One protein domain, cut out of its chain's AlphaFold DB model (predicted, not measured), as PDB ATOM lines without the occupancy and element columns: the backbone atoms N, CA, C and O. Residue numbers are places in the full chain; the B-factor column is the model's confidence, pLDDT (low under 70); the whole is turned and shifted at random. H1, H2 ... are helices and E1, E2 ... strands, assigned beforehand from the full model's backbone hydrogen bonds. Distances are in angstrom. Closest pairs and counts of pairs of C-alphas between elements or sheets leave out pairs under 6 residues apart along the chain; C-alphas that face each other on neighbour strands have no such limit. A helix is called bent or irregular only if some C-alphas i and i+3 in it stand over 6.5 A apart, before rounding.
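What this domain is: This is residues 2 to 102 and 153 to 267 of the 267 residues of an uncharacterized protein of Cyanobacterium aponinum 0216 (UniProt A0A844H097). A strongly twisted sheet of seven parallel strands makes the core, with H4 and H6 on one face and H8a, the first arm of the long bent helix H8, over the other: three layers, helices on both faces of a sheet. The second arm, H8b, runs on beyond the sheet and makes the length, with H9 near it and residues 260 to 267 sticking out. The printed part has 216 residues with nine named helices and seven named strands, in the order E1 H1 E2 H2 E3 H3 E4 H4 E5 H5 E6 H6 E7 H7 H8 H9; the sheet runs E3 E2 E1 E4 E5 E6 E7. The class is mixed, and the whole is only just compact, close to loose, with a radius of gyration of the C-alphas of 20.1 A and spans of 73 by 38 by 32 A.

How they stand to each other: E1, residues 2 to 6, has neighbours E2, residues 32 to 37, and E4, residues 70 to 75; N 3 and O 32, 2.8 A, and N 4 and O 70, 3.0 A, are within hydrogen-bond range. H1, residues 15 to 28, and H3, residues 62 to 65, only graze the sheet; H2, residues 44 to 48, is only just not on it, with 4 pairs of C-alphas within 10 A. E3, residues 51 to 54, is an edge strand. H4, residues 79 to 91, is irregular, with C-alphas 81 and 84 7.4 A apart; it lies over E4 at a height over the sheet of 6.9 A, the closest C-alphas being those of Ile 75 and Tyr 82, 5.8 A. E5, residues 95 to 98, and E6, residues 162 to 165, are inner strands; H5, residues 153 to 156, only grazes the sheet. H6, residues 168 to 176, lies over the edge strand E7, residues 181 to 184. H7, residues 186 to 191, is only just not on the sheet, with 4 pairs of C-alphas within 10 A. H8, residues 202 to 239, one helix by its hydrogen bonds, is bent, with C-alphas 218 and 221 6.8 A apart; H8a, residues 202 to 218, touches H1 about perpendicular at 75 degrees, through residues 22 to 27 of H1 alone, closest at the C-alphas of Leu 23 and Pro 202, 5.3 A. H8b, residues 221 to 239, is close but not clearly touching H9, residues 252 to 261. Every O i to N i+4 pair is within range in H6, H8a and H9.

Where its parts are: E1 begins at C-alpha 2, (216.676, 260.630, 191.669). H8a is 24.2 A long and H8b 26.5 A. H9 ends at C-alpha 261, (181.928, 266.393, 194.159).

The domain as a whole: Residues 103 to 152 are not printed; C-alphas 102 and 153 are 6.3 A apart across the cut. H8 to H9 is a long link. Confidence is under 70 in residues 13 to 18, 187 to 200 and 220 to 267.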
ATOM      1  N   LYS A   2     216.409 260.075 190.337       93.88
ATOM      2  CA  LYS A   2     216.676 260.630 191.669       93.88
ATOM      3  C   LYS A   2     216.394 259.575 192.732       93.88
ATOM      4  O   LYS A   2     215.259 259.114 192.839       93.88
ATOM      5  N   ILE A   3     217.404 259.190 193.503       94.94
ATOM      6  CA  ILE A   3     217.308 258.109 194.487       94.94
ATOM      7  C   ILE A   3     217.526 258.664 195.893       94.94
ATOM      8  O   ILE A   3     218.552 259.290 196.167       94.94
ATOM      9  N   ASN A   4     216.597 258.363 196.799       96.00
ATOM     10  CA  ASN A   4     216.833 258.498 198.235       96.00
ATOM     11  C   ASN A   4     217.451 257.201 198.757       96.00
ATOM     12  O   ASN A   4     216.824 256.145 198.690       96.00
ATOM     13  N   TRP A   5     218.673 257.280 199.265       94.44
ATOM     14  CA  TRP A   5     219.459 256.134 199.694       94.44
ATOM     15  C   TRP A   5     219.564 256.086 201.218       94.44
ATOM     16  O   TRP A   5     220.293 256.868 201.829       94.44
ATOM     17  N   PHE A   6     218.827 255.172 201.840       94.69
ATOM     18  CA  PHE A   6     218.823 254.973 203.285       94.69
ATOM     19  C   PHE A   6     219.759 253.825 203.653       94.69
ATOM     20  O   PHE A   6     219.425 252.647 203.490       94.69
ATOM     21  N   SER A   7     220.929 254.177 204.175       90.38
ATOM     22  CA  SER A   7     221.908 253.226 204.695       90.38
ATOM     23  C   SER A   7     222.702 253.852 205.841       90.38
ATOM     24  O   SER A   7     222.906 255.069 205.844       90.38
ATOM     25  N   PRO A   8     223.230 253.042 206.773       88.31
ATOM     26  CA  PRO A   8     224.291 253.494 207.658       88.31
ATOM     27  C   PRO A   8     225.486 254.025 206.852       88.31
ATOM     28  O   PRO A   8     225.755 253.566 205.738       88.31
ATOM     29  N   LEU A   9     226.198 254.993 207.422       86.94
ATOM     30  CA  LEU A   9     227.393 255.619 206.851       86.94
ATOM     31  C   LEU A   9     228.600 255.383 207.774       86.94
ATOM     32  O   LEU A   9     228.416 255.150 208.972       86.94
ATOM     33  N   PRO A  10     229.855 255.451 207.277       83.12
ATOM     34  CA  PRO A  10     231.022 255.363 208.151       83.12
ATOM     35  C   PRO A  10     230.938 256.455 209.221       83.12
ATOM     36  O   PRO A  10     230.442 257.538 208.914       83.12
ATOM     37  N   PRO A  11     231.401 256.215 210.457       79.44
ATOM     38  CA  PRO A  11     232.201 255.081 210.923       79.44
ATOM     39  C   PRO A  11     231.384 253.856 211.369       79.44
ATOM     40  O   PRO A  11     231.939 252.967 212.013       79.44
ATOM     41  N   ALA A  12     230.081 253.790 211.072       76.62
ATOM     42  CA  ALA A  12     229.270 252.636 211.437       76.62
ATOM     43  C   ALA A  12     229.852 251.356 210.825       76.62
ATOM     44  O   ALA A  12     229.969 251.230 209.601       76.62
ATOM     45  N   ASN A  13     230.233 250.418 211.695       66.31
ATOM     46  CA  ASN A  13     230.868 249.174 211.294       66.31
ATOM     47  C   ASN A  13     229.813 248.203 210.757       66.31
ATOM     48  O   ASN A  13     229.243 247.408 211.501       66.31
ATOM     49  N   SER A  14     229.533 248.309 209.462       67.00
ATOM     50  CA  SER A  14     228.828 247.286 208.702       67.00
ATOM     51  C   SER A  14     229.631 246.999 207.440       67.00
ATOM     52  O   SER A  14     230.126 247.932 206.798       67.00
ATOM     53  N   ASP A  15     229.764 245.725 207.069       63.41
ATOM     54  CA  ASP A  15     230.504 245.317 205.866       63.41
ATOM     55  C   ASP A  15     229.952 246.006 204.601       63.41
ATOM     56  O   ASP A  15     230.683 246.337 203.663       63.41
ATOM     57  N   MET A  16     228.663 246.348 204.633       67.25
ATOM     58  CA  MET A  16     227.950 247.078 203.590       67.25
ATOM     59  C   MET A  16     228.306 248.559 203.482       67.25
ATOM     60  O   MET A  16     228.223 249.125 202.387       67.25
ATOM     61  N   THR A  17     228.726 249.198 204.573       67.94
ATOM     62  CA  THR A  17     229.086 250.619 204.577       67.94
ATOM     63  C   THR A  17     230.261 250.874 203.622       67.94
ATOM     64  O   THR A  17     230.210 251.768 202.778       67.94
ATOM     65  N   ASN A  18     231.299 250.035 203.693       68.56
ATOM     66  CA  ASN A  18     232.501 250.168 202.863       68.56
ATOM     67  C   ASN A  18     232.241 249.843 201.389       68.56
ATOM     68  O   ASN A  18     232.833 250.457 200.500       68.56
ATOM     69  N   TYR A  19     231.360 248.878 201.114       70.56
ATOM     70  CA  TYR A  19     230.990 248.545 199.743       70.56
ATOM     71  C   TYR A  19     230.136 249.643 199.097       70.56
ATOM     72  O   TYR A  19     230.379 250.008 197.948       70.56
ATOM     73  N   THR A  20     229.195 250.226 199.844       73.94
ATOM     74  CA  THR A  20     228.331 251.311 199.350       73.94
ATOM     75  C   THR A  20     229.157 252.489 198.824       73.94
ATOM     76  O   THR A  20     228.844 253.019 197.765       73.94
ATOM     77  N   ILE A  21     230.271 252.833 199.481       76.31
ATOM     78  CA  ILE A  21     231.195 253.889 199.022       76.31
ATOM     79  C   ILE A  21     231.859 253.532 197.687       76.31
ATOM     80  O   ILE A  21     232.000 254.389 196.823       76.31
ATOM     81  N   LYS A  22     232.250 252.269 197.477       78.44
ATOM     82  CA  LYS A  22     232.839 251.831 196.196       78.44
ATOM     83  C   LYS A  22     231.816 251.852 195.064       78.44
ATOM     84  O   LYS A  22     232.155 252.186 193.933       78.44
ATOM     85  N   LEU A  23     230.578 251.470 195.369       81.19
ATOM     86  CA  LEU A  23     229.469 251.479 194.420       81.19
ATOM     87  C   LEU A  23     229.061 252.913 194.045       81.19
ATOM     88  O   LEU A  23     228.648 253.175 192.916       81.19
ATOM     89  N   LEU A  24     229.208 253.840 194.991       80.44
ATOM     90  CA  LEU A  24     228.730 255.208 194.888       80.44
ATOM     91  C   LEU A  24     229.266 255.950 193.665       80.44
ATOM     92  O   LEU A  24     228.477 256.554 192.943       80.44
ATOM     93  N   THR A  25     230.571 255.861 193.400       81.31
ATOM     94  CA  THR A  25     231.191 256.539 192.252       81.31
ATOM     95  C   THR A  25     230.482 256.182 190.944       81.31
ATOM     96  O   THR A  25     230.143 257.063 190.162       81.31
ATOM     97  N   PHE A  26     230.166 254.901 190.741       87.38
ATOM     98  CA  PHE A  26     229.484 254.422 189.536       87.38
ATOM     99  C   PHE A  26     227.991 254.747 189.523       87.38
ATOM    100  O   PHE A  26     227.402 254.950 188.462       87.38
ATOM    101  N   LEU A  27     227.357 254.791 190.694       88.12
ATOM    102  CA  LEU A  27     225.956 255.168 190.796       88.12
ATOM    103  C   LEU A  27     225.732 256.657 190.497       88.12
ATOM    104  O   LEU A  27     224.748 256.990 189.840       88.12
ATOM    105  N   GLN A  28     226.639 257.540 190.923       89.00
ATOM    106  CA  GLN A  28     226.539 258.986 190.678       89.00
ATOM    107  C   GLN A  28     226.652 259.355 189.196       89.00
ATOM    108  O   GLN A  28     226.065 260.344 188.764       89.00
ATOM    109  N   GLU A  29     227.347 258.545 188.395       89.44
ATOM    110  CA  GLU A  29     227.384 258.707 186.935       89.44
ATOM    111  C   GLU A  29     226.023 258.423 186.272       89.44
ATOM    112  O   GLU A  29     225.775 258.851 185.145       89.44
ATOM    113  N   LYS A  30     225.131 257.693 186.956       91.56
ATOM    114  CA  LYS A  30     223.872 257.168 186.399       91.56
ATOM    115  C   LYS A  30     222.626 257.772 187.054       91.56
ATOM    116  O   LYS A  30     221.548 257.779 186.451       91.56
ATOM    117  N   ALA A  31     222.746 258.267 188.284       92.94
ATOM    118  CA  ALA A  31     221.643 258.786 189.079       92.94
ATOM    119  C   ALA A  31     222.076 259.905 190.036       92.94
ATOM    120  O   ALA A  31     223.196 259.943 190.532       92.94
ATOM    121  N   GLU A  32     221.133 260.791 190.343       93.44
ATOM    122  CA  GLU A  32     221.265 261.764 191.421       93.44
ATOM    123  C   GLU A  32     220.923 261.057 192.738       93.44
ATOM    124  O   GLU A  32     219.797 260.589 192.916       93.44
ATOM    125  N   ILE A  33     221.893 260.944 193.648       92.75
ATOM    126  CA  ILE A  33     221.731 260.215 194.911       92.75
ATOM    127  C   ILE A  33     221.780 261.177 196.085       92.75
ATOM    128  O   ILE A  33     222.724 261.951 196.230       92.75
ATOM    129  N   THR A  34     220.770 261.077 196.948       93.56
ATOM    130  CA  THR A  34     220.767 261.700 198.272       93.56
ATOM    131  C   THR A  34     220.837 260.612 199.331       93.56
ATOM    132  O   THR A  34     219.931 259.786 199.426       93.56
ATOM    133  N   PHE A  35     221.893 260.618 200.139       92.62
ATOM    134  CA  PHE A  35     222.002 259.748 201.304       92.62
ATOM    135  C   PHE A  35     221.180 260.288 202.459       92.62
ATOM    136  O   PHE A  35     221.190 261.486 202.731       92.62
ATOM    137  N   TRP A  36     220.529 259.381 203.169       93.75
ATOM    138  CA  TRP A  36     219.746 259.675 204.353       93.75
ATOM    139  C   TRP A  36     220.298 258.878 205.529       93.75
ATOM    140  O   TRP A  36     220.338 257.649 205.478       93.75
ATOM    141  N   THR A  37     220.691 259.569 206.600       91.62
ATOM    142  CA  THR A  37     221.202 258.940 207.828       91.62
ATOM    143  C   THR A  37     220.605 259.574 209.085       91.62
ATOM    144  O   THR A  37     220.353 260.773 209.123       91.62
ATOM    145  N   ASN A  38     220.371 258.783 210.127       90.81
ATOM    146  CA  ASN A  38     220.049 259.267 211.477       90.81
ATOM    147  C   ASN A  38     221.293 259.297 212.388       90.81
ATOM    148  O   ASN A  38     221.203 259.663 213.559       90.81
ATOM    149  N   GLN A  39     222.447 258.868 211.872       86.62
ATOM    150  CA  GLN A  39     223.662 258.694 212.655       86.62
ATOM    151  C   GLN A  39     224.388 260.021 212.824       86.62
ATOM    152  O   GLN A  39     224.453 260.829 211.905       86.62
ATOM    153  N   SER A  40     224.995 260.219 213.990       81.62
ATOM    154  CA  SER A  40     225.940 261.304 214.233       81.62
ATOM    155  C   SER A  40     226.970 260.844 215.272       81.62
ATOM    156  O   SER A  40     226.567 260.422 216.359       81.62
ATOM    157  N   PRO A  41     228.282 260.932 214.996       84.56
ATOM    158  CA  PRO A  41     228.891 261.460 213.774       84.56
ATOM    159  C   PRO A  41     228.869 260.454 212.610       84.56
ATOM    160  O   PRO A  41     228.860 259.244 212.820       84.56
ATOM    161  N   TRP A  42     228.950 260.971 211.385       87.06
ATOM    162  CA  TRP A  42     229.284 260.224 210.167       87.06
ATOM    163  C   TRP A  42     230.485 260.884 209.464       87.06
ATOM    164  O   TRP A  42     230.825 262.033 209.760       87.06
ATOM    165  N   ASP A  43     231.169 260.155 208.580       84.12
ATOM    166  CA  ASP A  43     232.420 260.585 207.950       84.12
ATOM    167  C   ASP A  43     232.197 261.810 207.059       84.12
ATOM    168  O   ASP A  43     231.593 261.749 205.986       84.12
ATOM    169  N   THR A  44     232.732 262.945 207.504       80.50
ATOM    170  CA  THR A  44     232.570 264.237 206.843       80.50
ATOM    171  C   THR A  44     233.204 264.290 205.459       80.50
ATOM    172  O   THR A  44     232.824 265.167 204.685       80.50
ATOM    173  N   LYS A  45     234.095 263.351 205.102       80.94
ATOM    174  CA  LYS A  45     234.610 263.216 203.730       80.94
ATOM    175  C   LYS A  45     233.493 262.976 202.717       80.94
ATOM    176  O   LYS A  45     233.577 263.460 201.594       80.94
ATOM    177  N   LEU A  46     232.398 262.337 203.126       80.50
ATOM    178  CA  LEU A  46     231.249 262.131 202.246       80.50
ATOM    179  C   LEU A  46     230.554 263.450 201.867       80.50
ATOM    180  O   LEU A  46     229.959 263.522 200.797       80.50
ATOM    181  N   LYS A  47     230.676 264.529 202.665       77.38
ATOM    182  CA  LYS A  47     230.061 265.840 202.347       77.38
ATOM    183  C   LYS A  47     230.562 266.438 201.041       77.38
ATOM    184  O   LYS A  47     229.840 267.206 200.414       77.38
ATOM    185  N   THR A  48     231.807 266.153 200.671       76.00
ATOM    186  CA  THR A  48     232.404 266.691 199.444       76.00
ATOM    187  C   THR A  48     232.065 265.861 198.213       76.00
ATOM    188  O   THR A  48     232.257 266.342 197.101       76.00
ATOM    189  N   GLU A  49     231.562 264.642 198.403       77.06
ATOM    190  CA  GLU A  49     231.346 263.669 197.331       77.06
ATOM    191  C   GLU A  49     229.857 263.459 197.038       77.06
ATOM    192  O   GLU A  49     229.489 263.284 195.881       77.06
ATOM    193  N   VAL A  50     228.985 263.531 198.051       83.31
ATOM    194  CA  VAL A  50     227.546 263.255 197.930       83.31
ATOM    195  C   VAL A  50     226.672 264.212 198.726       83.31
ATOM    196  O   VAL A  50     227.053 264.729 199.776       83.31
ATOM    197  N   ALA A  51     225.435 264.379 198.257       90.56
ATOM    198  CA  ALA A  51     224.381 264.968 199.065       90.56
ATOM    199  C   ALA A  51     224.027 264.007 200.210       90.56
ATOM    200  O   ALA A  51     223.590 262.882 199.973       90.56
ATOM    201  N   VAL A  52     224.197 264.464 201.450       91.81
ATOM    202  CA  VAL A  52     223.810 263.730 202.660       91.81
ATOM    203  C   VAL A  52     222.820 264.573 203.448       91.81
ATOM    204  O   VAL A  52     223.057 265.759 203.690       91.81
ATOM    205  N   LYS A  53     221.716 263.955 203.858       92.12
ATOM    206  CA  LYS A  53     220.692 264.534 204.719       92.12
ATOM    207  C   LYS A  53     220.594 263.732 206.002       92.12
ATOM    208  O   LYS A  53     220.422 262.513 205.993       92.12
ATOM    209  N   GLU A  54     220.698 264.444 207.112       92.31
ATOM    210  CA  GLU A  54     220.393 263.881 208.417       92.31
ATOM    211  C   GLU A  54     218.879 263.887 208.631       92.31
ATOM    212  O   GLU A  54     218.198 264.835 208.230       92.31
ATOM    213  N   TYR A  55     218.340 262.847 209.264       92.75
ATOM    214  CA  TYR A  55     216.918 262.773 209.579       92.75
ATOM    215  C   TYR A  55     216.654 262.361 211.023       92.75
ATOM    216  O   TYR A  55     217.438 261.670 211.670       92.75
ATOM    217  N   LYS A  56     215.474 262.759 211.495       92.06
ATOM    218  CA  LYS A  56     214.783 262.166 212.640       92.06
ATOM    219  C   LYS A  56     213.463 261.610 212.138       92.06
ATOM    220  O   LYS A  56     212.814 262.256 211.310       92.06
ATOM    221  N   ILE A  57     213.063 260.438 212.623       88.81
ATOM    222  CA  ILE A  57     211.869 259.735 212.136       88.81
ATOM    223  C   ILE A  57     210.622 260.628 212.197       88.81
ATOM    224  O   ILE A  57     209.791 260.594 211.292       88.81
ATOM    225  N   GLU A  58     210.481 261.436 213.246       88.88
ATOM    226  CA  GLU A  58     209.300 262.272 213.489       88.88
ATOM    227  C   GLU A  58     209.251 263.514 212.592       88.88
ATOM    228  O   GLU A  58     208.214 264.167 212.500       88.88
ATOM    229  N   GLN A  59     210.370 263.861 211.954       89.31
ATOM    230  CA  GLN A  59     210.543 265.103 211.198       89.31
ATOM    231  C   GLN A  59     210.694 264.863 209.694       89.31
ATOM    232  O   GLN A  59     210.779 265.822 208.928       89.31
ATOM    233  N   ILE A  60     210.738 263.601 209.260       89.94
ATOM    234  CA  ILE A  60     210.952 263.268 207.855       89.94
ATOM    235  C   ILE A  60     209.742 263.676 207.003       89.94
ATOM    236  O   ILE A  60     208.591 263.350 207.304       89.94
ATOM    237  N   SER A  61     210.003 264.414 205.925       85.81
ATOM    238  CA  SER A  61     208.961 264.996 205.080       85.81
ATOM    239  C   SER A  61     208.568 264.061 203.936       85.81
ATOM    240  O   SER A  61     209.387 263.714 203.086       85.81
ATOM    241  N   TRP A  62     207.279 263.715 203.854       80.38
ATOM    242  CA  TRP A  62     206.733 262.944 202.727       80.38
ATOM    243  C   TRP A  62     206.863 263.674 201.398       80.38
ATOM    244  O   TRP A  62     207.162 263.055 200.378       80.38
ATOM    245  N   LEU A  63     206.689 264.997 201.417       81.00
ATOM    246  CA  LEU A  63     206.860 265.827 200.232       81.00
ATOM    247  C   LEU A  63     208.293 265.734 199.704       81.00
ATOM    248  O   LEU A  63     208.489 265.613 198.501       81.00
ATOM    249  N   GLU A  64     209.280 265.768 200.596       86.19
ATOM    250  CA  GLU A  64     210.691 265.719 200.225       86.19
ATOM    251  C   GLU A  64     211.089 264.349 199.673       86.19
ATOM    252  O   GLU A  64     211.705 264.273 198.612       86.19
ATOM    253  N   LEU A  65     210.673 263.259 200.326       87.38
ATOM    254  CA  LEU A  65     210.963 261.913 199.826       87.38
ATOM    255  C   LEU A  65     210.313 261.643 198.464       87.38
ATOM    256  O   LEU A  65     210.913 260.977 197.624       87.38
ATOM    257  N   ASN A  66     209.136 262.211 198.196       83.69
ATOM    258  CA  ASN A  66     208.473 262.070 196.899       83.69
ATOM    259  C   ASN A  66     209.000 262.977 195.787       83.69
ATOM    260  O   ASN A  66     208.555 262.838 194.651       83.69
ATOM    261  N   GLN A  67     209.952 263.866 196.071       86.12
ATOM    262  CA  GLN A  67     210.725 264.508 195.004       86.12
ATOM    263  C   GLN A  67     211.733 263.538 194.368       86.12
ATOM    264  O   GLN A  67     212.246 263.821 193.283       86.12
ATOM    265  N   GLY A  68     212.025 262.414 195.034       87.69
ATOM    266  CA  GLY A  68     212.792 261.305 194.479       87.69
ATOM    267  C   GLY A  68     211.922 260.348 193.658       87.69
ATOM    268  O   GLY A  68     210.756 260.101 193.976       87.69
ATOM    269  N   ASP A  69     212.524 259.746 192.632       90.25
ATOM    270  CA  ASP A  69     211.877 258.722 191.808       90.25
ATOM    271  C   ASP A  69     211.665 257.425 192.606       90.25
ATOM    272  O   ASP A  69     210.658 256.736 192.427       90.25
ATOM    273  N   VAL A  70     212.593 257.095 193.514       92.88
ATOM    274  CA  VAL A  70     212.522 255.899 194.363       92.88
ATOM    275  C   VAL A  70     213.318 256.056 195.657       92.88
ATOM    276  O   VAL A  70     214.346 256.733 195.704       92.88
ATOM    277  N   ASN A  71     212.846 255.384 196.706       95.25
ATOM    278  CA  ASN A  71     213.587 255.202 197.947       95.25
ATOM    279  C   ASN A  71     214.229 253.811 197.962       95.25
ATOM    280  O   ASN A  71     213.577 252.837 197.587       95.25
ATOM    281  N   ILE A  72     215.475 253.711 198.411       95.81
ATOM    282  CA  ILE A  72     216.192 252.451 198.607       95.81
ATOM    283  C   ILE A  72     216.534 252.320 200.087       95.81
ATOM    284  O   ILE A  72     217.151 253.215 200.662       95.81
ATOM    285  N   TYR A  73     216.131 251.206 200.692       96.06
ATOM    286  CA  TYR A  73     216.269 250.918 202.115       96.06
ATOM    287  C   TYR A  73     217.171 249.710 202.317       96.06
ATOM    288  O   TYR A  73     216.828 248.605 201.902       96.06
ATOM    289  N   HIS A  74     218.307 249.899 202.976       93.56
ATOM    290  CA  HIS A  74     219.143 248.783 203.406       93.56
ATOM    291  C   HIS A  74     218.574 248.205 204.699       93.56
ATOM    292  O   HIS A  74     218.289 248.961 205.622       93.56
ATOM    293  N   ILE A  75     218.404 246.884 204.771       92.94
ATOM    294  CA  ILE A  75     217.959 246.198 205.989       92.94
ATOM    295  C   ILE A  75     218.845 244.977 206.230       92.94
ATOM    296  O   ILE A  75     218.989 244.114 205.365       92.94
ATOM    297  N   ASP A  76     219.422 244.928 207.425       90.00
ATOM    298  CA  ASP A  76     220.263 243.851 207.949       90.00
ATOM    299  C   ASP A  76     219.748 243.451 209.346       90.00
ATOM    300  O   ASP A  76     218.845 244.087 209.892       90.00
ATOM    301  N   ASN A  77     220.335 242.428 209.960       89.75
ATOM    302  CA  ASN A  77     219.951 241.901 211.264       89.75
ATOM    303  C   ASN A  77     220.461 242.746 212.462       89.75
ATOM    304  O   ASN A  77     220.435 242.299 213.607       89.75
ATOM    305  N   ASN A  78     220.911 243.988 212.235       90.62
ATOM    306  CA  ASN A  78     221.321 244.921 213.292       90.62
ATOM    307  C   ASN A  78     220.230 245.975 213.576       90.62
ATOM    308  O   ASN A  78     220.104 246.975 212.866       90.62
ATOM    309  N   ALA A  79     219.457 245.761 214.646       92.06
ATOM    310  CA  ALA A  79     218.332 246.622 215.025       92.06
ATOM    311  C   ALA A  79     218.730 248.071 215.340       92.06
ATOM    312  O   ALA A  79     217.971 248.988 215.030       92.06
ATOM    313  N   GLU A  80     219.915 248.291 215.908       90.69
ATOM    314  CA  GLU A  80     220.396 249.628 216.274       90.69
ATOM    315  C   GLU A  80     220.694 250.481 215.034       90.69
ATOM    316  O   GLU A  80     220.395 251.672 215.006       90.69
ATOM    317  N   LEU A  81     221.243 249.865 213.984       89.44
ATOM    318  CA  LEU A  81     221.614 250.563 212.753       89.44
ATOM    319  C   LEU A  81     220.454 250.702 211.762       89.44
ATOM    320  O   LEU A  81     220.351 251.714 211.073       89.44
ATOM    321  N   TYR A  82     219.602 249.680 211.664       93.25
ATOM    322  CA  TYR A  82     218.602 249.578 210.597       93.25
ATOM    323  C   TYR A  82     217.156 249.722 211.089       93.25
ATOM    324  O   TYR A  82     216.240 249.781 210.268       93.25
ATOM    325  N   GLY A  83     216.929 249.823 212.404       94.94
ATOM    326  CA  GLY A  83     215.597 249.968 212.996       94.94
ATOM    327  C   GLY A  83     214.839 251.181 212.461       94.94
ATOM    328  O   GLY A  83     213.702 251.054 212.007       94.94
ATOM    329  N   ASP A  84     215.486 252.346 212.438       95.25
ATOM    330  CA  ASP A  84     214.876 253.582 211.938       95.25
ATOM    331  C   ASP A  84     214.629 253.535 210.426       95.25
ATOM    332  O   ASP A  84     213.578 253.967 209.948       95.25
ATOM    333  N   ILE A  85     215.557 252.930 209.679       95.69
ATOM    334  CA  ILE A  85     215.431 252.724 208.233       95.69
ATOM    335  C   ILE A  85     214.200 251.861 207.930       95.69
ATOM    336  O   ILE A  85     213.400 252.220 207.065       95.69
ATOM    337  N   TRP A  86     213.995 250.771 208.674       96.19
ATOM    338  CA  TRP A  86     212.797 249.941 208.547       96.19
ATOM    339  C   TRP A  86     211.514 250.686 208.944       96.19
ATOM    340  O   TRP A  86     210.486 250.582 208.274       96.19
ATOM    341  N   GLN A  87     211.541 251.489 210.012       94.75
ATOM    342  CA  GLN A  87     210.372 252.290 210.388       94.75
ATOM    343  C   GLN A  87     209.953 253.257 209.272       94.75
ATOM    344  O   GLN A  87     208.755 253.467 209.063       94.75
ATOM    345  N   ILE A  88     210.923 253.817 208.547       95.06
ATOM    346  CA  ILE A  88     210.681 254.664 207.380       95.06
ATOM    347  C   ILE A  88     210.186 253.823 206.199       95.06
ATOM    348  O   ILE A  88     209.176 254.195 205.605       95.06
ATOM    349  N   SER A  89     210.812 252.686 205.880       94.88
ATOM    350  CA  SER A  89     210.428 251.860 204.722       94.88
ATOM    351  C   SER A  89     208.972 251.385 204.779       94.88
ATOM    352  O   SER A  89     208.284 251.341 203.758       94.88
ATOM    353  N   ARG A  90     208.450 251.134 205.986       91.12
ATOM    354  CA  ARG A  90     207.029 250.819 206.193       91.12
ATOM    355  C   ARG A  90     206.090 251.972 205.856       91.12
ATOM    356  O   ARG A  90     204.947 251.737 205.471       91.12
ATOM    357  N   ARG A  91     206.525 253.218 206.053       89.00
ATOM    358  CA  ARG A  91     205.709 254.428 205.846       89.00
ATOM    359  C   ARG A  91     205.841 254.964 204.423       89.00
ATOM    360  O   ARG A  91     204.879 255.501 203.877       89.00
ATOM    361  N   PHE A  92     207.018 254.805 203.828       89.94
ATOM    362  CA  PHE A  92     207.383 255.339 202.526       89.94
ATOM    363  C   PHE A  92     207.814 254.182 201.621       89.94
ATOM    364  O   PHE A  92     208.882 253.612 201.818       89.94
ATOM    365  N   PRO A  93     206.995 253.809 200.625       89.88
ATOM    366  CA  PRO A  93     207.307 252.684 199.756       89.88
ATOM    367  C   PRO A  93     208.613 252.894 198.988       89.88
ATOM    368  O   PRO A  93     208.924 253.999 198.535       89.88
ATOM    369  N   GLY A  94     209.357 251.811 198.802       93.19
ATOM    370  CA  GLY A  94     210.620 251.813 198.078       93.19
ATOM    371  C   GLY A  94     211.156 250.406 197.878       93.19
ATOM    372  O   GLY A  94     210.449 249.421 198.088       93.19
ATOM    373  N   ILE A  95     212.404 250.315 197.453       95.81
ATOM    374  CA  ILE A  95     213.108 249.055 197.249       95.81
ATOM    375  C   ILE A  95     213.843 248.701 198.533       95.81
ATOM    376  O   ILE A  95     214.560 249.533 199.081       95.81
ATOM    377  N   VAL A  96     213.689 247.467 198.999       95.69
ATOM    378  CA  VAL A  96     214.452 246.946 200.135       95.69
ATOM    379  C   VAL A  96     215.648 246.167 199.612       95.69
ATOM    380  O   VAL A  96     215.492 245.210 198.861       95.69
ATOM    381  N   ILE A  97     216.846 246.555 200.023       93.75
ATOM    382  CA  ILE A  97     218.053 245.754 199.865       93.75
ATOM    383  C   ILE A  97     218.204 244.924 201.140       93.75
ATOM    384  O   ILE A  97     218.541 245.451 202.202       93.75
ATOM    385  N   LEU A  98     217.897 243.634 201.018       92.12
ATOM    386  CA  LEU A  98     217.851 242.674 202.111       92.12
ATOM    387  C   LEU A  98     219.191 241.937 202.229       92.12
ATOM    388  O   LEU A  98     219.499 241.062 201.410       92.12
ATOM    389  N   HIS A  99     219.953 242.290 203.264       86.56
ATOM    390  CA  HIS A  99     221.283 241.735 203.540       86.56
ATOM    391  C   HIS A  99     221.222 240.386 204.261       86.56
ATOM    392  O   HIS A  99     221.966 239.475 203.905       86.56
ATOM    393  N   ASP A 100     220.288 240.229 205.205       84.94
ATOM    394  CA  ASP A 100     220.081 238.992 205.970       84.94
ATOM    395  C   ASP A 100     218.682 238.402 205.709       84.94
ATOM    396  O   ASP A 100     217.682 239.111 205.605       84.94
ATOM    397  N   GLU A 101     218.607 237.075 205.603       81.12
ATOM    398  CA  GLU A 101     217.356 236.321 205.488       81.12
ATOM    399  C   GLU A 101     216.572 236.244 206.800       81.12
ATOM    400  O   GLU A 101     215.340 236.203 206.784       81.12
ATOM    401  N   LYS A 102     217.269 236.202 207.934       91.19
ATOM    402  CA  LYS A 102     216.727 235.882 209.254       91.19
ATOM    403  C   LYS A 102     216.775 237.110 210.148       91.19
ATOM    404  O   LYS A 102     217.694 237.299 210.932       91.19
ATOM    405  N   THR A 153     211.279 238.039 208.161       93.94
ATOM    406  CA  THR A 153     211.561 238.685 206.866       93.94
ATOM    407  C   THR A 153     210.354 239.407 206.254       93.94
ATOM    408  O   THR A 153     210.545 240.498 205.719       93.94
ATOM    409  N   PRO A 154     209.108 238.882 206.335       93.19
ATOM    410  CA  PRO A 154     207.948 239.584 205.788       93.19
ATOM    411  C   PRO A 154     207.732 240.996 206.352       93.19
ATOM    412  O   PRO A 154     207.241 241.847 205.617       93.19
ATOM    413  N   LEU A 155     208.130 241.279 207.601       94.81
ATOM    414  CA  LEU A 155     208.028 242.629 208.173       94.81
ATOM    415  C   LEU A 155     208.984 243.613 207.502       94.81
ATOM    416  O   LEU A 155     208.632 244.774 207.318       94.81
ATOM    417  N   ALA A 156     210.180 243.171 207.108       95.06
ATOM    418  CA  ALA A 156     211.124 244.029 206.394       95.06
ATOM    419  C   ALA A 156     210.636 244.409 204.994       95.06
ATOM    420  O   ALA A 156     211.026 245.447 204.469       95.06
ATOM    421  N   LEU A 157     209.771 243.579 204.408       93.69
ATOM    422  CA  LEU A 157     209.193 243.784 203.082       93.69
ATOM    423  C   LEU A 157     207.800 244.425 203.134       93.69
ATOM    424  O   LEU A 157     207.157 244.591 202.095       93.69
ATOM    425  N   GLU A 158     207.323 244.801 204.322       90.19
ATOM    426  CA  GLU A 158     206.055 245.502 204.482       90.19
ATOM    427  C   GLU A 158     206.078 246.814 203.683       90.19
ATOM    428  O   GLU A 158     206.964 247.650 203.842       90.19
ATOM    429  N   ASN A 159     205.098 246.983 202.790       88.38
ATOM    430  CA  ASN A 159     204.967 248.116 201.865       88.38
ATOM    431  C   ASN A 159     206.101 248.310 200.843       88.38
ATOM    432  O   ASN A 159     206.027 249.264 200.054       88.38
ATOM    433  N   ALA A 160     207.073 247.398 200.757       92.69
ATOM    434  CA  ALA A 160     208.121 247.444 199.742       92.69
ATOM    435  C   ALA A 160     207.537 247.332 198.316       92.69
ATOM    436  O   ALA A 160     206.496 246.714 198.084       92.69
ATOM    437  N   LEU A 161     208.186 247.992 197.357       91.12
ATOM    438  CA  LEU A 161     207.862 247.953 195.923       91.12
ATOM    439  C   LEU A 161     208.678 246.883 195.190       91.12
ATOM    440  O   LEU A 161     208.233 246.313 194.199       91.12
ATOM    441  N   GLY A 162     209.876 246.614 195.697       93.38
ATOM    442  CA  GLY A 162     210.786 245.597 195.204       93.38
ATOM    443  C   GLY A 162     211.742 245.181 196.313       93.38
ATOM    444  O   GLY A 162     211.940 245.921 197.279       93.38
ATOM    445  N   VAL A 163     212.344 244.009 196.172       94.69
ATOM    446  CA  VAL A 163     213.392 243.521 197.065       94.69
ATOM    447  C   VAL A 163     214.593 243.075 196.249       94.69
ATOM    448  O   VAL A 163     214.442 242.357 195.268       94.69
ATOM    449  N   ILE A 164     215.783 243.489 196.656       93.56
ATOM    450  CA  ILE A 164     217.051 242.967 196.156       93.56
ATOM    451  C   ILE A 164     217.646 242.115 197.269       93.56
ATOM    452  O   ILE A 164     217.713 242.550 198.416       93.56
ATOM    453  N   THR A 165     218.086 240.906 196.940       90.62
ATOM    454  CA  THR A 165     218.807 240.041 197.874       90.62
ATOM    455  C   THR A 165     220.058 239.472 197.223       90.62
ATOM    456  O   THR A 165     220.145 239.320 196.002       90.62
ATOM    457  N   TYR A 166     221.036 239.147 198.057       84.38
ATOM    458  CA  TYR A 166     222.314 238.577 197.632       84.38
ATOM    459  C   TYR A 166     222.374 237.063 197.851       84.38
ATOM    460  O   TYR A 166     223.261 236.381 197.346       84.38
ATOM    461  N   ASN A 167     221.387 236.509 198.556       83.19
ATOM    462  CA  ASN A 167     221.265 235.082 198.805       83.19
ATOM    463  C   ASN A 167     220.354 234.438 197.748       83.19
ATOM    464  O   ASN A 167     219.202 234.832 197.560       83.19
ATOM    465  N   TYR A 168     220.871 233.421 197.056       85.44
ATOM    466  CA  TYR A 168     220.138 232.748 195.983       85.44
ATOM    467  C   TYR A 168     218.875 232.026 196.480       85.44
ATOM    468  O   TYR A 168     217.839 232.056 195.818       85.44
ATOM    469  N   ASN A 169     218.922 231.426 197.671       85.31
ATOM    470  CA  ASN A 169     217.763 230.749 198.254       85.31
ATOM    471  C   ASN A 169     216.658 231.746 198.622       85.31
ATOM    472  O   ASN A 169     215.478 231.449 198.418       85.31
ATOM    473  N   ASN A 170     217.023 232.945 199.092       84.44
ATOM    474  CA  ASN A 170     216.062 234.033 199.293       84.44
ATOM    475  C   ASN A 170     215.420 234.449 197.982       84.44
ATOM    476  O   ASN A 170     214.201 234.577 197.923       84.44
ATOM    477  N   TYR A 171     216.228 234.636 196.936       90.44
ATOM    478  CA  TYR A 171     215.713 234.991 195.621       90.44
ATOM    479  C   TYR A 171     214.672 233.971 195.152       90.44
ATOM    480  O   TYR A 171     213.566 234.366 194.788       90.44
ATOM    481  N   LEU A 172     214.969 232.670 195.236       89.38
ATOM    482  CA  LEU A 172     214.020 231.619 194.860       89.38
ATOM    483  C   LEU A 172     212.753 231.640 195.725       89.38
ATOM    484  O   LEU A 172     211.645 231.582 195.193       89.38
ATOM    485  N   THR A 173     212.905 231.752 197.046       87.81
ATOM    486  CA  THR A 173     211.781 231.716 197.994       87.81
ATOM    487  C   THR A 173     210.854 232.916 197.816       87.81
ATOM    488  O   THR A 173     209.637 232.750 197.754       87.81
ATOM    489  N   LEU A 174     211.415 234.123 197.712       88.00
ATOM    490  CA  LEU A 174     210.655 235.359 197.532       88.00
ATOM    491  C   LEU A 174     210.019 235.414 196.141       88.00
ATOM    492  O   LEU A 174     208.854 235.793 196.025       88.00
ATOM    493  N   SER A 175     210.739 234.977 195.103       88.81
ATOM    494  CA  SER A 175     210.197 234.933 193.740       88.81
ATOM    495  C   SER A 175     209.023 233.962 193.644       88.81
ATOM    496  O   SER A 175     208.014 234.292 193.039       88.81
ATOM    497  N   ALA A 176     209.092 232.801 194.304       85.94
ATOM    498  CA  ALA A 176     208.005 231.819 194.298       85.94
ATOM    499  C   ALA A 176     206.701 232.331 194.939       85.94
ATOM    500  O   ALA A 176     205.623 231.827 194.628       85.94
ATOM    501  N   GLN A 177     206.775 233.329 195.826       80.94
ATOM    502  CA  GLN A 177     205.590 233.913 196.454       80.94
ATOM    503  C   GLN A 177     204.807 234.834 195.504       80.94
ATOM    504  O   GLN A 177     203.636 235.088 195.776       80.94
ATOM    505  N   ASN A 178     205.417 235.325 194.412       70.00
ATOM    506  CA  ASN A 178     204.804 236.220 193.414       70.00
ATOM    507  C   ASN A 178     204.097 237.462 194.006       70.00
ATOM    508  O   ASN A 178     203.101 237.938 193.466       70.00
ATOM    509  N   ARG A 179     204.592 237.990 195.136       77.62
ATOM    510  CA  ARG A 179     203.991 239.146 195.839       77.62
ATOM    511  C   ARG A 179     204.705 240.469 195.592       77.62
ATOM    512  O   ARG A 179     204.107 241.524 195.774       77.62
ATOM    513  N   ILE A 180     205.986 240.413 195.252       83.88
ATOM    514  CA  ILE A 180     206.865 241.574 195.139       83.88
ATOM    515  C   ILE A 180     207.887 241.322 194.035       83.88
ATOM    516  O   ILE A 180     208.231 240.175 193.758       83.88
ATOM    517  N   PHE A 181     208.365 242.385 193.397       89.25
ATOM    518  CA  PHE A 181     209.426 242.290 192.404       89.25
ATOM    519  C   PHE A 181     210.754 241.929 193.087       89.25
ATOM    520  O   PHE A 181     211.179 242.636 194.000       89.25
ATOM    521  N   VAL A 182     211.395 240.828 192.682       92.69
ATOM    522  CA  VAL A 182     212.588 240.283 193.357       92.69
ATOM    523  C   VAL A 182     213.799 240.355 192.431       92.69
ATOM    524  O   VAL A 182     213.784 239.821 191.326       92.69
ATOM    525  N   GLY A 183     214.860 241.006 192.895       91.69
ATOM    526  CA  GLY A 183     216.158 241.092 192.239       91.69
ATOM    527  C   GLY A 183     217.192 240.233 192.959       91.69
ATOM    528  O   GLY A 183     217.208 240.158 194.189       91.69
ATOM    529  N   TYR A 184     218.074 239.605 192.187       90.06
ATOM    530  CA  TYR A 184     219.209 238.849 192.704       90.06
ATOM    531  C   TYR A 184     220.522 239.509 192.290       90.06
ATOM    532  O   TYR A 184     220.768 239.692 191.099       90.06
ATOM    533  N   MET A 185     221.359 239.860 193.268       85.62
ATOM    534  CA  MET A 185     222.647 240.531 193.040       85.62
ATOM    535  C   MET A 185     223.794 239.795 193.771       85.62
ATOM    536  O   MET A 185     224.228 240.217 194.838       85.62
ATOM    537  N   PRO A 186     224.300 238.674 193.225       72.12
ATOM    538  CA  PRO A 186     225.279 237.796 193.893       72.12
ATOM    539  C   PRO A 186     226.646 238.428 194.178       72.12
ATOM    540  O   PRO A 186     227.413 237.943 195.009       72.12
ATOM    541  N   SER A 187     226.997 239.481 193.456       60.75
ATOM    542  CA  SER A 187     228.293 240.165 193.512       60.75
ATOM    543  C   SER A 187     228.557 240.876 194.843       60.75
ATOM    544  O   SER A 187     229.715 241.084 195.205       60.75
ATOM    545  N   LEU A 188     227.502 241.194 195.598       54.97
ATOM    546  CA  LEU A 188     227.569 241.866 196.896       54.97
ATOM    547  C   LEU A 188     227.824 240.924 198.083       54.97
ATOM    548  O   LEU A 188     228.373 241.350 199.095       54.97
ATOM    549  N   THR A 189     227.510 239.633 197.946       49.28
ATOM    550  CA  THR A 189     227.753 238.602 198.977       49.28
ATOM    551  C   THR A 189     229.239 238.327 199.236       49.28
ATOM    552  O   THR A 189     229.604 237.827 200.298       49.28
ATOM    553  N   ASN A 190     230.116 238.669 198.290       48.50
ATOM    554  CA  ASN A 190     231.526 238.263 198.300       48.50
ATOM    555  C   ASN A 190     232.456 239.211 199.077       48.50
ATOM    556  O   ASN A 190     233.657 238.976 199.111       48.50
ATOM    557  N   PHE A 191     231.934 240.275 199.698       47.59
ATOM    558  CA  PHE A 191     232.730 241.158 200.565       47.59
ATOM    559  C   PHE A 191     232.738 240.733 202.037       47.59
ATOM    560  O   PHE A 191     233.617 241.164 202.777       47.59
ATOM    561  N   ILE A 192     231.798 239.875 202.442       45.75
ATOM    562  CA  ILE A 192     231.675 239.377 203.822       45.75
ATOM    563  C   ILE A 192     232.595 238.158 204.051       45.75
ATOM    564  O   ILE A 192     233.014 237.893 205.173       45.75
ATOM    565  N   ASN A 193     232.998 237.453 202.982       38.19
ATOM    566  CA  ASN A 193     234.003 236.389 203.042       38.19
ATOM    567  C   ASN A 193     235.344 236.896 202.501       38.19
ATOM    568  O   ASN A 193     235.447 237.314 201.354       38.19
ATOM    569  N   THR A 194     236.386 236.821 203.325       41.31
ATOM    570  CA  THR A 194     237.758 237.316 203.102       41.31
ATOM    571  C   THR A 194     238.537 236.661 201.947       41.31
ATOM    572  O   THR A 194     239.749 236.854 201.838       41.31
ATOM    573  N   ASP A 195     237.881 235.903 201.071       37.91
ATOM    574  CA  ASP A 195     238.524 235.300 199.910       37.91
ATOM    575  C   ASP A 195     238.491 236.283 198.736       37.91
ATOM    576  O   ASP A 195     237.492 236.454 198.044       37.91
ATOM    577  N   ASN A 196     239.641 236.926 198.513       39.75
ATOM    578  CA  ASN A 196     239.960 237.896 197.455       39.75
ATOM    579  C   ASN A 196     239.804 237.383 196.002       39.75
ATOM    580  O   ASN A 196     240.472 237.879 195.099       39.75
ATOM    581  N   ASN A 197     238.965 236.389 195.733       40.53
ATOM    582  CA  ASN A 197     238.804 235.811 194.407       40.53
ATOM    583  C   ASN A 197     237.341 235.456 194.155       40.53
ATOM    584  O   ASN A 197     236.948 234.326 194.402       40.53
ATOM    585  N   ILE A 198     236.563 236.423 193.651       44.31
ATOM    586  CA  ILE A 198     235.615 236.300 192.524       44.31
ATOM    587  C   ILE A 198     235.014 237.697 192.240       44.31
ATOM    588  O   ILE A 198     234.333 238.277 193.080       44.31
ATOM    589  N   ASN A 199     235.293 238.206 191.030       50.28
ATOM    590  CA  ASN A 199     234.672 239.310 190.274       50.28
ATOM    591  C   ASN A 199     233.465 240.040 190.913       50.28
ATOM    592  O   ASN A 199     232.333 239.864 190.461       50.28
ATOM    593  N   SER A 200     233.687 240.944 191.868       56.91
ATOM    594  CA  SER A 200     232.770 242.078 192.015       56.91
ATOM    595  C   SER A 200     233.167 243.125 190.978       56.91
ATOM    596  O   SER A 200     234.319 243.556 190.919       56.91
ATOM    597  N   ASN A 201     232.232 243.494 190.105       74.31
ATOM    598  CA  ASN A 201     232.404 244.610 189.187       74.31
ATOM    599  C   ASN A 201     231.421 245.699 189.624       74.31
ATOM    600  O   ASN A 201     230.270 245.661 189.184       74.31
ATOM    601  N   PRO A 202     231.843 246.657 190.472       77.38
ATOM    602  CA  PRO A 202     230.954 247.687 191.007       77.38
ATOM    603  C   PRO A 202     230.195 248.467 189.926       77.38
ATOM    604  O   PRO A 202     229.069 248.892 190.158       77.38
ATOM    605  N   LEU A 203     230.761 248.602 188.721       82.38
ATOM    606  CA  LEU A 203     230.059 249.193 187.581       82.38
ATOM    607  C   LEU A 203     228.852 248.344 187.149       82.38
ATOM    608  O   LEU A 203     227.760 248.876 186.976       82.38
ATOM    609  N   SER A 204     229.038 247.027 187.015       84.00
ATOM    610  CA  SER A 204     227.953 246.095 186.675       84.00
ATOM    611  C   SER A 204     226.881 246.055 187.762       84.00
ATOM    612  O   SER A 204     225.699 245.913 187.454       84.00
ATOM    613  N   ASP A 205     227.285 246.181 189.025       84.62
ATOM    614  CA  ASP A 205     226.367 246.201 190.163       84.62
ATOM    615  C   ASP A 205     225.542 247.489 190.166       84.62
ATOM    616  O   ASP A 205     224.325 247.448 190.350       84.62
ATOM    617  N   ALA A 206     226.179 248.626 189.871       88.31
ATOM    618  CA  ALA A 206     225.495 249.898 189.695       88.31
ATOM    619  C   ALA A 206     224.499 249.831 188.527       88.31
ATOM    620  O   ALA A 206     223.350 250.236 188.685       88.31
ATOM    621  N   ASP A 207     224.894 249.266 187.381       89.62
ATOM    622  CA  ASP A 207     224.001 249.082 186.232       89.62
ATOM    623  C   ASP A 207     222.793 248.202 186.571       89.62
ATOM    624  O   ASP A 207     221.652 248.566 186.280       89.62
ATOM    625  N   ALA A 208     223.019 247.059 187.220       90.00
ATOM    626  CA  ALA A 208     221.948 246.155 187.620       90.00
ATOM    627  C   ALA A 208     220.981 246.816 188.615       90.00
ATOM    628  O   ALA A 208     219.765 246.708 188.440       90.00
ATOM    629  N   LEU A 209     221.496 247.558 189.601       91.94
ATOM    630  CA  LEU A 209     220.675 248.281 190.572       91.94
ATOM    631  C   LEU A 209     219.832 249.366 189.900       91.94
ATOM    632  O   LEU A 209     218.628 249.444 190.144       91.94
ATOM    633  N   ILE A 210     220.433 250.182 189.030       93.25
ATOM    634  CA  ILE A 210     219.726 251.252 188.314       93.25
ATOM    635  C   ILE A 210     218.652 250.678 187.386       93.25
ATOM    636  O   ILE A 210     217.538 251.207 187.339       93.25
ATOM    637  N   ASN A 211     218.945 249.577 186.695       93.00
ATOM    638  CA  ASN A 211     217.976 248.895 185.841       93.00
ATOM    639  C   ASN A 211     216.813 248.316 186.654       93.00
ATOM    640  O   ASN A 211     215.655 248.511 186.285       93.00
ATOM    641  N   PHE A 212     217.104 247.655 187.778       94.00
ATOM    642  CA  PHE A 212     216.083 247.128 188.681       94.00
ATOM    643  C   PHE A 212     215.197 248.250 189.232       94.00
ATOM    644  O   PHE A 212     213.972 248.171 189.161       94.00
ATOM    645  N   ALA A 213     215.810 249.332 189.715       93.75
ATOM    646  CA  ALA A 213     215.095 250.491 190.231       93.75
ATOM    647  C   ALA A 213     214.217 251.154 189.164       93.75
ATOM    648  O   ALA A 213     213.055 251.453 189.430       93.75
ATOM    649  N   SER A 214     214.724 251.296 187.939       92.31
ATOM    650  CA  SER A 214     213.958 251.839 186.813       92.31
ATOM    651  C   SER A 214     212.730 250.985 186.490       92.31
ATOM    652  O   SER A 214     211.653 251.533 186.256       92.31
ATOM    653  N   GLN A 215     212.857 249.655 186.529       90.69
ATOM    654  CA  GLN A 215     211.723 248.747 186.341       90.69
ATOM    655  C   GLN A 215     210.696 248.908 187.465       90.69
ATOM    656  O   GLN A 215     209.518 249.118 187.186       90.69
ATOM    657  N   VAL A 216     211.126 248.911 188.730       89.62
ATOM    658  CA  VAL A 216     210.224 249.143 189.874       89.62
ATOM    659  C   VAL A 216     209.491 250.483 189.747       89.62
ATOM    660  O   VAL A 216     208.283 250.540 189.980       89.62
ATOM    661  N   CYS A 217     210.176 251.550 189.324       86.44
ATOM    662  CA  CYS A 217     209.566 252.859 189.079       86.44
ATOM    663  C   CYS A 217     208.480 252.817 187.998       86.44
ATOM    664  O   CYS A 217     207.433 253.436 188.174       86.44
ATOM    665  N   GLN A 218     208.682 252.069 186.910       82.19
ATOM    666  CA  GLN A 218     207.670 251.920 185.856       82.19
ATOM    667  C   GLN A 218     206.391 251.249 186.381       82.19
ATOM    668  O   GLN A 218     205.289 251.665 186.032       82.19
ATOM    669  N   TYR A 219     206.521 250.277 187.288       73.38
ATOM    670  CA  TYR A 219     205.380 249.607 187.928       73.38
ATOM    671  C   TYR A 219     204.823 250.361 189.156       73.38
ATOM    672  O   TYR A 219     203.762 250.014 189.688       73.38
ATOM    673  N   ARG A 220     205.500 251.426 189.614       69.31
ATOM    674  CA  ARG A 220     205.111 252.213 190.796       69.31
ATOM    675  C   ARG A 220     203.742 252.870 190.630       69.31
ATOM    676  O   ARG A 220     202.987 252.896 191.598       69.31
ATOM    677  N   CYS A 221     203.397 253.369 189.441       58.50
ATOM    678  CA  CYS A 221     202.091 253.998 189.204       58.50
ATOM    679  C   CYS A 221     200.939 253.009 189.410       58.50
ATOM    680  O   CYS A 221     199.993 253.327 190.122       58.50
ATOM    681  N   GLN A 222     201.063 251.793 188.871       59.09
ATOM    682  CA  GLN A 222     200.058 250.738 189.021       59.09
ATOM    683  C   GLN A 222     199.889 250.342 190.495       59.09
ATOM    684  O   GLN A 222     198.793 250.408 191.035       59.09
ATOM    685  N   SER A 223     200.997 250.069 191.194       60.47
ATOM    686  CA  SER A 223     200.948 249.699 192.619       60.47
ATOM    687  C   SER A 223     200.472 250.834 193.536       60.47
ATOM    688  O   SER A 223     199.831 250.577 194.556       60.47
ATOM    689  N   SER A 224     200.768 252.094 193.202       61.69
ATOM    690  CA  SER A 224     200.303 253.257 193.969       61.69
ATOM    691  C   SER A 224     198.804 253.478 193.783       61.69
ATOM    692  O   SER A 224     198.115 253.742 194.766       61.69
ATOM    693  N   LEU A 225     198.293 253.309 192.560       57.97
ATOM    694  CA  LEU A 225     196.857 253.315 192.274       57.97
ATOM    695  C   LEU A 225     196.150 252.197 193.038       57.97
ATOM    696  O   LEU A 225     195.235 252.488 193.804       57.97
ATOM    697  N   ASP A 226     196.637 250.957 192.942       60.56
ATOM    698  CA  ASP A 226     196.062 249.812 193.654       60.56
ATOM    699  C   ASP A 226     196.020 250.046 195.170       60.56
ATOM    700  O   ASP A 226     195.038 249.719 195.834       60.56
ATOM    701  N   ARG A 227     197.067 250.648 195.753       62.97
ATOM    702  CA  ARG A 227     197.107 250.975 197.190       62.97
ATOM    703  C   ARG A 227     196.109 252.059 197.575       62.97
ATOM    704  O   ARG A 227     195.466 251.937 198.617       62.97
ATOM    705  N   ILE A 228     195.994 253.114 196.771       61.62
ATOM    706  CA  ILE A 228     195.037 254.200 197.012       61.62
ATOM    707  C   ILE A 228     193.613 253.653 196.916       61.62
ATOM    708  O   ILE A 228     192.827 253.857 197.837       61.62
ATOM    709  N   VAL A 229     193.314 252.884 195.869       60.00
ATOM    710  CA  VAL A 229     192.020 252.221 195.671       60.00
ATOM    711  C   VAL A 229     191.707 251.307 196.856       60.00
ATOM    712  O   VAL A 229     190.700 251.509 197.528       60.00
ATOM    713  N   ASN A 230     192.599 250.380 197.215       61.72
ATOM    714  CA  ASN A 230     192.362 249.442 198.318       61.72
ATOM    715  C   ASN A 230     192.196 250.118 199.688       61.72
ATOM    716  O   ASN A 230     191.560 249.547 200.570       61.72
ATOM    717  N   ARG A 231     192.766 251.312 199.891       66.25
ATOM    718  CA  ARG A 231     192.673 252.038 201.165       66.25
ATOM    719  C   ARG A 231     191.475 252.977 201.237       66.25
ATOM    720  O   ARG A 231     190.888 253.116 202.304       66.25
ATOM    721  N   ILE A 232     191.133 253.635 200.135       65.19
ATOM    722  CA  ILE A 232     190.065 254.637 200.092       65.19
ATOM    723  C   ILE A 232     188.704 253.977 199.841       65.19
ATOM    724  O   ILE A 232     187.716 254.372 200.451       65.19
ATOM    725  N   VAL A 233     188.636 252.949 198.993       63.62
ATOM    726  CA  VAL A 233     187.365 252.307 198.617       63.62
ATOM    727  C   VAL A 233     186.594 251.738 199.813       63.62
ATOM    728  O   VAL A 233     185.384 251.961 199.855       63.62
ATOM    729  N   PRO A 234     187.208 251.063 200.806       64.38
ATOM    730  CA  PRO A 234     186.471 250.586 201.976       64.38
ATOM    731  C   PRO A 234     185.806 251.720 202.767       64.38
ATOM    732  O   PRO A 234     184.644 251.601 203.152       64.38
ATOM    733  N   GLU A 235     186.505 252.845 202.938       64.31
ATOM    734  CA  GLU A 235     185.984 254.034 203.626       64.31
ATOM    735  C   GLU A 235     184.850 254.693 202.825       64.31
ATOM    736  O   GLU A 235     183.809 255.046 203.379       64.31
ATOM    737  N   LEU A 236     184.995 254.800 201.499       59.81
ATOM    738  CA  LEU A 236     183.943 255.338 200.632       59.81
ATOM    739  C   LEU A 236     182.701 254.436 200.603       59.81
ATOM    740  O   LEU A 236     181.578 254.935 200.664       59.81
ATOM    741  N   THR A 237     182.893 253.115 200.566       60.72
ATOM    742  CA  THR A 237     181.806 252.119 200.597       60.72
ATOM    743  C   THR A 237     181.062 252.159 201.931       60.72
ATOM    744  O   THR A 237     179.838 252.045 201.962       60.72
ATOM    745  N   TYR A 238     181.781 252.377 203.037       64.25
ATOM    746  CA  TYR A 238     181.180 252.593 204.352       64.25
ATOM    747  C   TYR A 238     180.311 253.860 204.388       64.25
ATOM    748  O   TYR A 238     179.199 253.831 204.917       64.25
ATOM    749  N   LEU A 239     180.783 254.961 203.793       62.72
ATOM    750  CA  LEU A 239     180.050 256.230 203.748       62.72
ATOM    751  C   LEU A 239     178.837 256.200 202.803       62.72
ATOM    752  O   LEU A 239     177.864 256.917 203.045       62.72
ATOM    753  N   ASN A 240     178.857 255.378 201.748       59.00
ATOM    754  CA  ASN A 240     177.723 255.207 200.842       59.00
ATOM    755  C   ASN A 240     177.552 253.738 200.395       59.00
ATOM    756  O   ASN A 240     178.137 253.315 199.397       59.00
ATOM    757  N   PRO A 241     176.670 252.967 201.062       59.69
ATOM    758  CA  PRO A 241     176.469 251.540 200.792       59.69
ATOM    759  C   PRO A 241     175.893 251.202 199.407       59.69
ATOM    760  O   PRO A 241     175.786 250.028 199.066       59.69
ATOM    761  N   LYS A 242     175.467 252.202 198.620       56.38
ATOM    762  CA  LYS A 242     174.955 252.011 197.251       56.38
ATOM    763  C   LYS A 242     176.063 251.914 196.195       56.38
ATOM    764  O   LYS A 242     175.750 251.783 195.015       56.38
ATOM    765  N   ILE A 243     177.332 252.026 196.589       55.72
ATOM    766  CA  ILE A 243     178.473 251.891 195.680       55.72
ATOM    767  C   ILE A 243     178.634 250.404 195.327       55.72
ATOM    768  O   ILE A 243     179.107 249.611 196.139       55.72
ATOM    769  N   GLU A 244     178.218 250.016 194.119       51.12
ATOM    770  CA  GLU A 244     178.529 248.695 193.568       51.12
ATOM    771  C   GLU A 244     180.038 248.583 193.275       51.12
ATOM    772  O   GLU A 244     180.692 249.509 192.797       51.12
ATOM    773  N   THR A 245     180.589 247.428 193.638       51.97
ATOM    774  CA  THR A 245     182.012 247.078 193.738       51.97
ATOM    775  C   THR A 245     182.881 247.361 192.505       51.97
ATOM    776  O   THR A 245     182.481 247.037 191.392       51.97
ATOM    777  N   LEU A 246     184.126 247.795 192.779       46.22
ATOM    778  CA  LEU A 246     185.413 247.638 192.054       46.22
ATOM    779  C   LEU A 246     185.532 247.999 190.558       46.22
ATOM    780  O   LEU A 246     186.621 248.382 190.147       46.22
ATOM    781  N   ASN A 247     184.480 247.926 189.749       46.75
ATOM    782  CA  ASN A 247     184.604 247.953 188.287       46.75
ATOM    783  C   ASN A 247     184.491 249.346 187.645       46.75
ATOM    784  O   ASN A 247     184.665 249.447 186.437       46.75
ATOM    785  N   ASN A 248     184.210 250.404 188.416       50.03
ATOM    786  CA  ASN A 248     183.909 251.734 187.860       50.03
ATOM    787  C   ASN A 248     184.959 252.822 188.151       50.03
ATOM    788  O   ASN A 248     184.768 253.952 187.718       50.03
ATOM    789  N   PHE A 249     186.038 252.523 188.880       52.62
ATOM    790  CA  PHE A 249     187.131 253.481 189.096       52.62
ATOM    791  C   PHE A 249     188.315 253.073 188.218       52.62
ATOM    792  O   PHE A 249     189.176 252.308 188.650       52.62
ATOM    793  N   GLU A 250     188.331 253.538 186.968       51.34
ATOM    794  CA  GLU A 250     189.386 253.190 186.009       51.34
ATOM    795  C   GLU A 250     190.679 253.984 186.265       51.34
ATOM    796  O   GLU A 250     191.753 253.577 185.817       51.34
ATOM    797  N   ASN A 251     190.622 255.104 187.002       49.78
ATOM    798  CA  ASN A 251     191.799 255.915 187.320       49.78
ATOM    799  C   ASN A 251     191.647 256.785 188.599       49.78
ATOM    800  O   ASN A 251     190.577 256.914 189.190       49.78
ATOM    801  N   LEU A 252     192.757 257.407 189.035       47.53
ATOM    802  CA  LEU A 252     192.819 258.292 190.216       47.53
ATOM    803  C   LEU A 252     191.902 259.525 190.102       47.53
ATOM    804  O   LEU A 252     191.504 260.081 191.124       47.53
ATOM    805  N   VAL A 253     191.622 259.978 188.876       54.53
ATOM    806  CA  VAL A 253     190.803 261.169 188.613       54.53
ATOM    807  C   VAL A 253     189.359 260.889 189.006       54.53
ATOM    808  O   VAL A 253     188.790 261.705 189.719       54.53
ATOM    809  N   ASP A 254     188.832 259.704 188.701       55.62
ATOM    810  CA  ASP A 254     187.476 259.295 189.093       55.62
ATOM    811  C   ASP A 254     187.311 259.272 190.625       55.62
ATOM    812  O   ASP A 254     186.297 259.706 191.173       55.62
ATOM    813  N   ALA A 255     188.343 258.816 191.345       51.91
ATOM    814  CA  ALA A 255     188.350 258.806 192.808       51.91
ATOM    815  C   ALA A 255     188.463 260.223 193.410       51.91
ATOM    816  O   ALA A 255     187.794 260.529 194.399       51.91
ATOM    817  N   ILE A 256     189.288 261.102 192.825       57.84
ATOM    818  CA  ILE A 256     189.458 262.496 193.275       57.84
ATOM    819  C   ILE A 256     188.217 263.340 192.957       57.84
ATOM    820  O   ILE A 256     187.750 264.078 193.828       57.84
ATOM    821  N   GLU A 257     187.654 263.230 191.751       58.09
ATOM    822  CA  GLU A 257     186.395 263.884 191.376       58.09
ATOM    823  C   GLU A 257     185.268 263.444 192.307       58.09
ATOM    824  O   GLU A 257     184.553 264.284 192.841       58.09
ATOM    825  N   PHE A 258     185.159 262.152 192.617       58.66
ATOM    826  CA  PHE A 258     184.146 261.653 193.545       58.66
ATOM    827  C   PHE A 258     184.270 262.248 194.960       58.66
ATOM    828  O   PHE A 258     183.288 262.746 195.514       58.66
ATOM    829  N   ILE A 259     185.478 262.261 195.538       55.09
ATOM    830  CA  ILE A 259     185.718 262.847 196.870       55.09
ATOM    831  C   ILE A 259     185.375 264.345 196.879       55.09
ATOM    832  O   ILE A 259     184.816 264.849 197.855       55.09
ATOM    833  N   THR A 260     185.672 265.059 195.791       56.62
ATOM    834  CA  THR A 260     185.489 266.516 195.696       56.62
ATOM    835  C   THR A 260     184.073 266.946 195.288       56.62
ATOM    836  O   THR A 260     183.636 268.029 195.681       56.62
ATOM    837  N   LEU A 261     183.304 266.101 194.590       53.12
ATOM    838  CA  LEU A 261     181.928 266.393 194.159       53.12
ATOM    839  C   LEU A 261     180.907 266.364 195.311       53.12
ATOM    840  O   LEU A 261     179.911 267.093 195.269       53.12
ATOM    841  N   SER A 262     181.171 265.613 196.385       46.78
ATOM    842  CA  SER A 262     180.305 265.568 197.583       46.78
ATOM    843  C   SER A 262     180.202 266.910 198.327       46.78
ATOM    844  O   SER A 262     179.297 267.096 199.136       46.78
ATOM    845  N   VAL A 263     181.119 267.850 198.072       46.62
ATOM    846  CA  VAL A 263     181.155 269.155 198.753       46.62
ATOM    847  C   VAL A 263     180.224 270.182 198.089       46.62
ATOM    848  O   VAL A 263     179.804 271.132 198.744       46.62
ATOM    849  N   ASN A 264     179.817 269.972 196.830       41.56
ATOM    850  CA  ASN A 264     179.089 270.977 196.038       41.56
ATOM    851  C   ASN A 264     177.604 270.658 195.777       41.56
ATOM    852  O   ASN A 264     176.966 271.360 195.001       41.56
ATOM    853  N   SER A 265     177.033 269.626 196.405       42.38
ATOM    854  CA  SER A 265     175.633 269.208 196.176       42.38
ATOM    855  C   SER A 265     174.675 269.511 197.338       42.38
ATOM    856  O   SER A 265     173.617 268.899 197.441       42.38
ATOM    857  N   ASN A 266     175.011 270.498 198.178       41.47
ATOM    858  CA  ASN A 266     174.112 271.069 199.193       41.47
ATOM    859  C   ASN A 266     173.956 272.598 199.041       41.47
ATOM    860  O   ASN A 266     174.172 273.350 199.995       41.47
ATOM    861  N   SER A 267     173.568 273.064 197.851       35.44
ATOM    862  CA  SER A 267     172.991 274.403 197.645       35.44
ATOM    863  C   SER A 267     171.783 274.332 196.728       35.44
ATOM    864  O   SER A 267     171.955 273.727 195.645       35.44
TER     865      SER A 267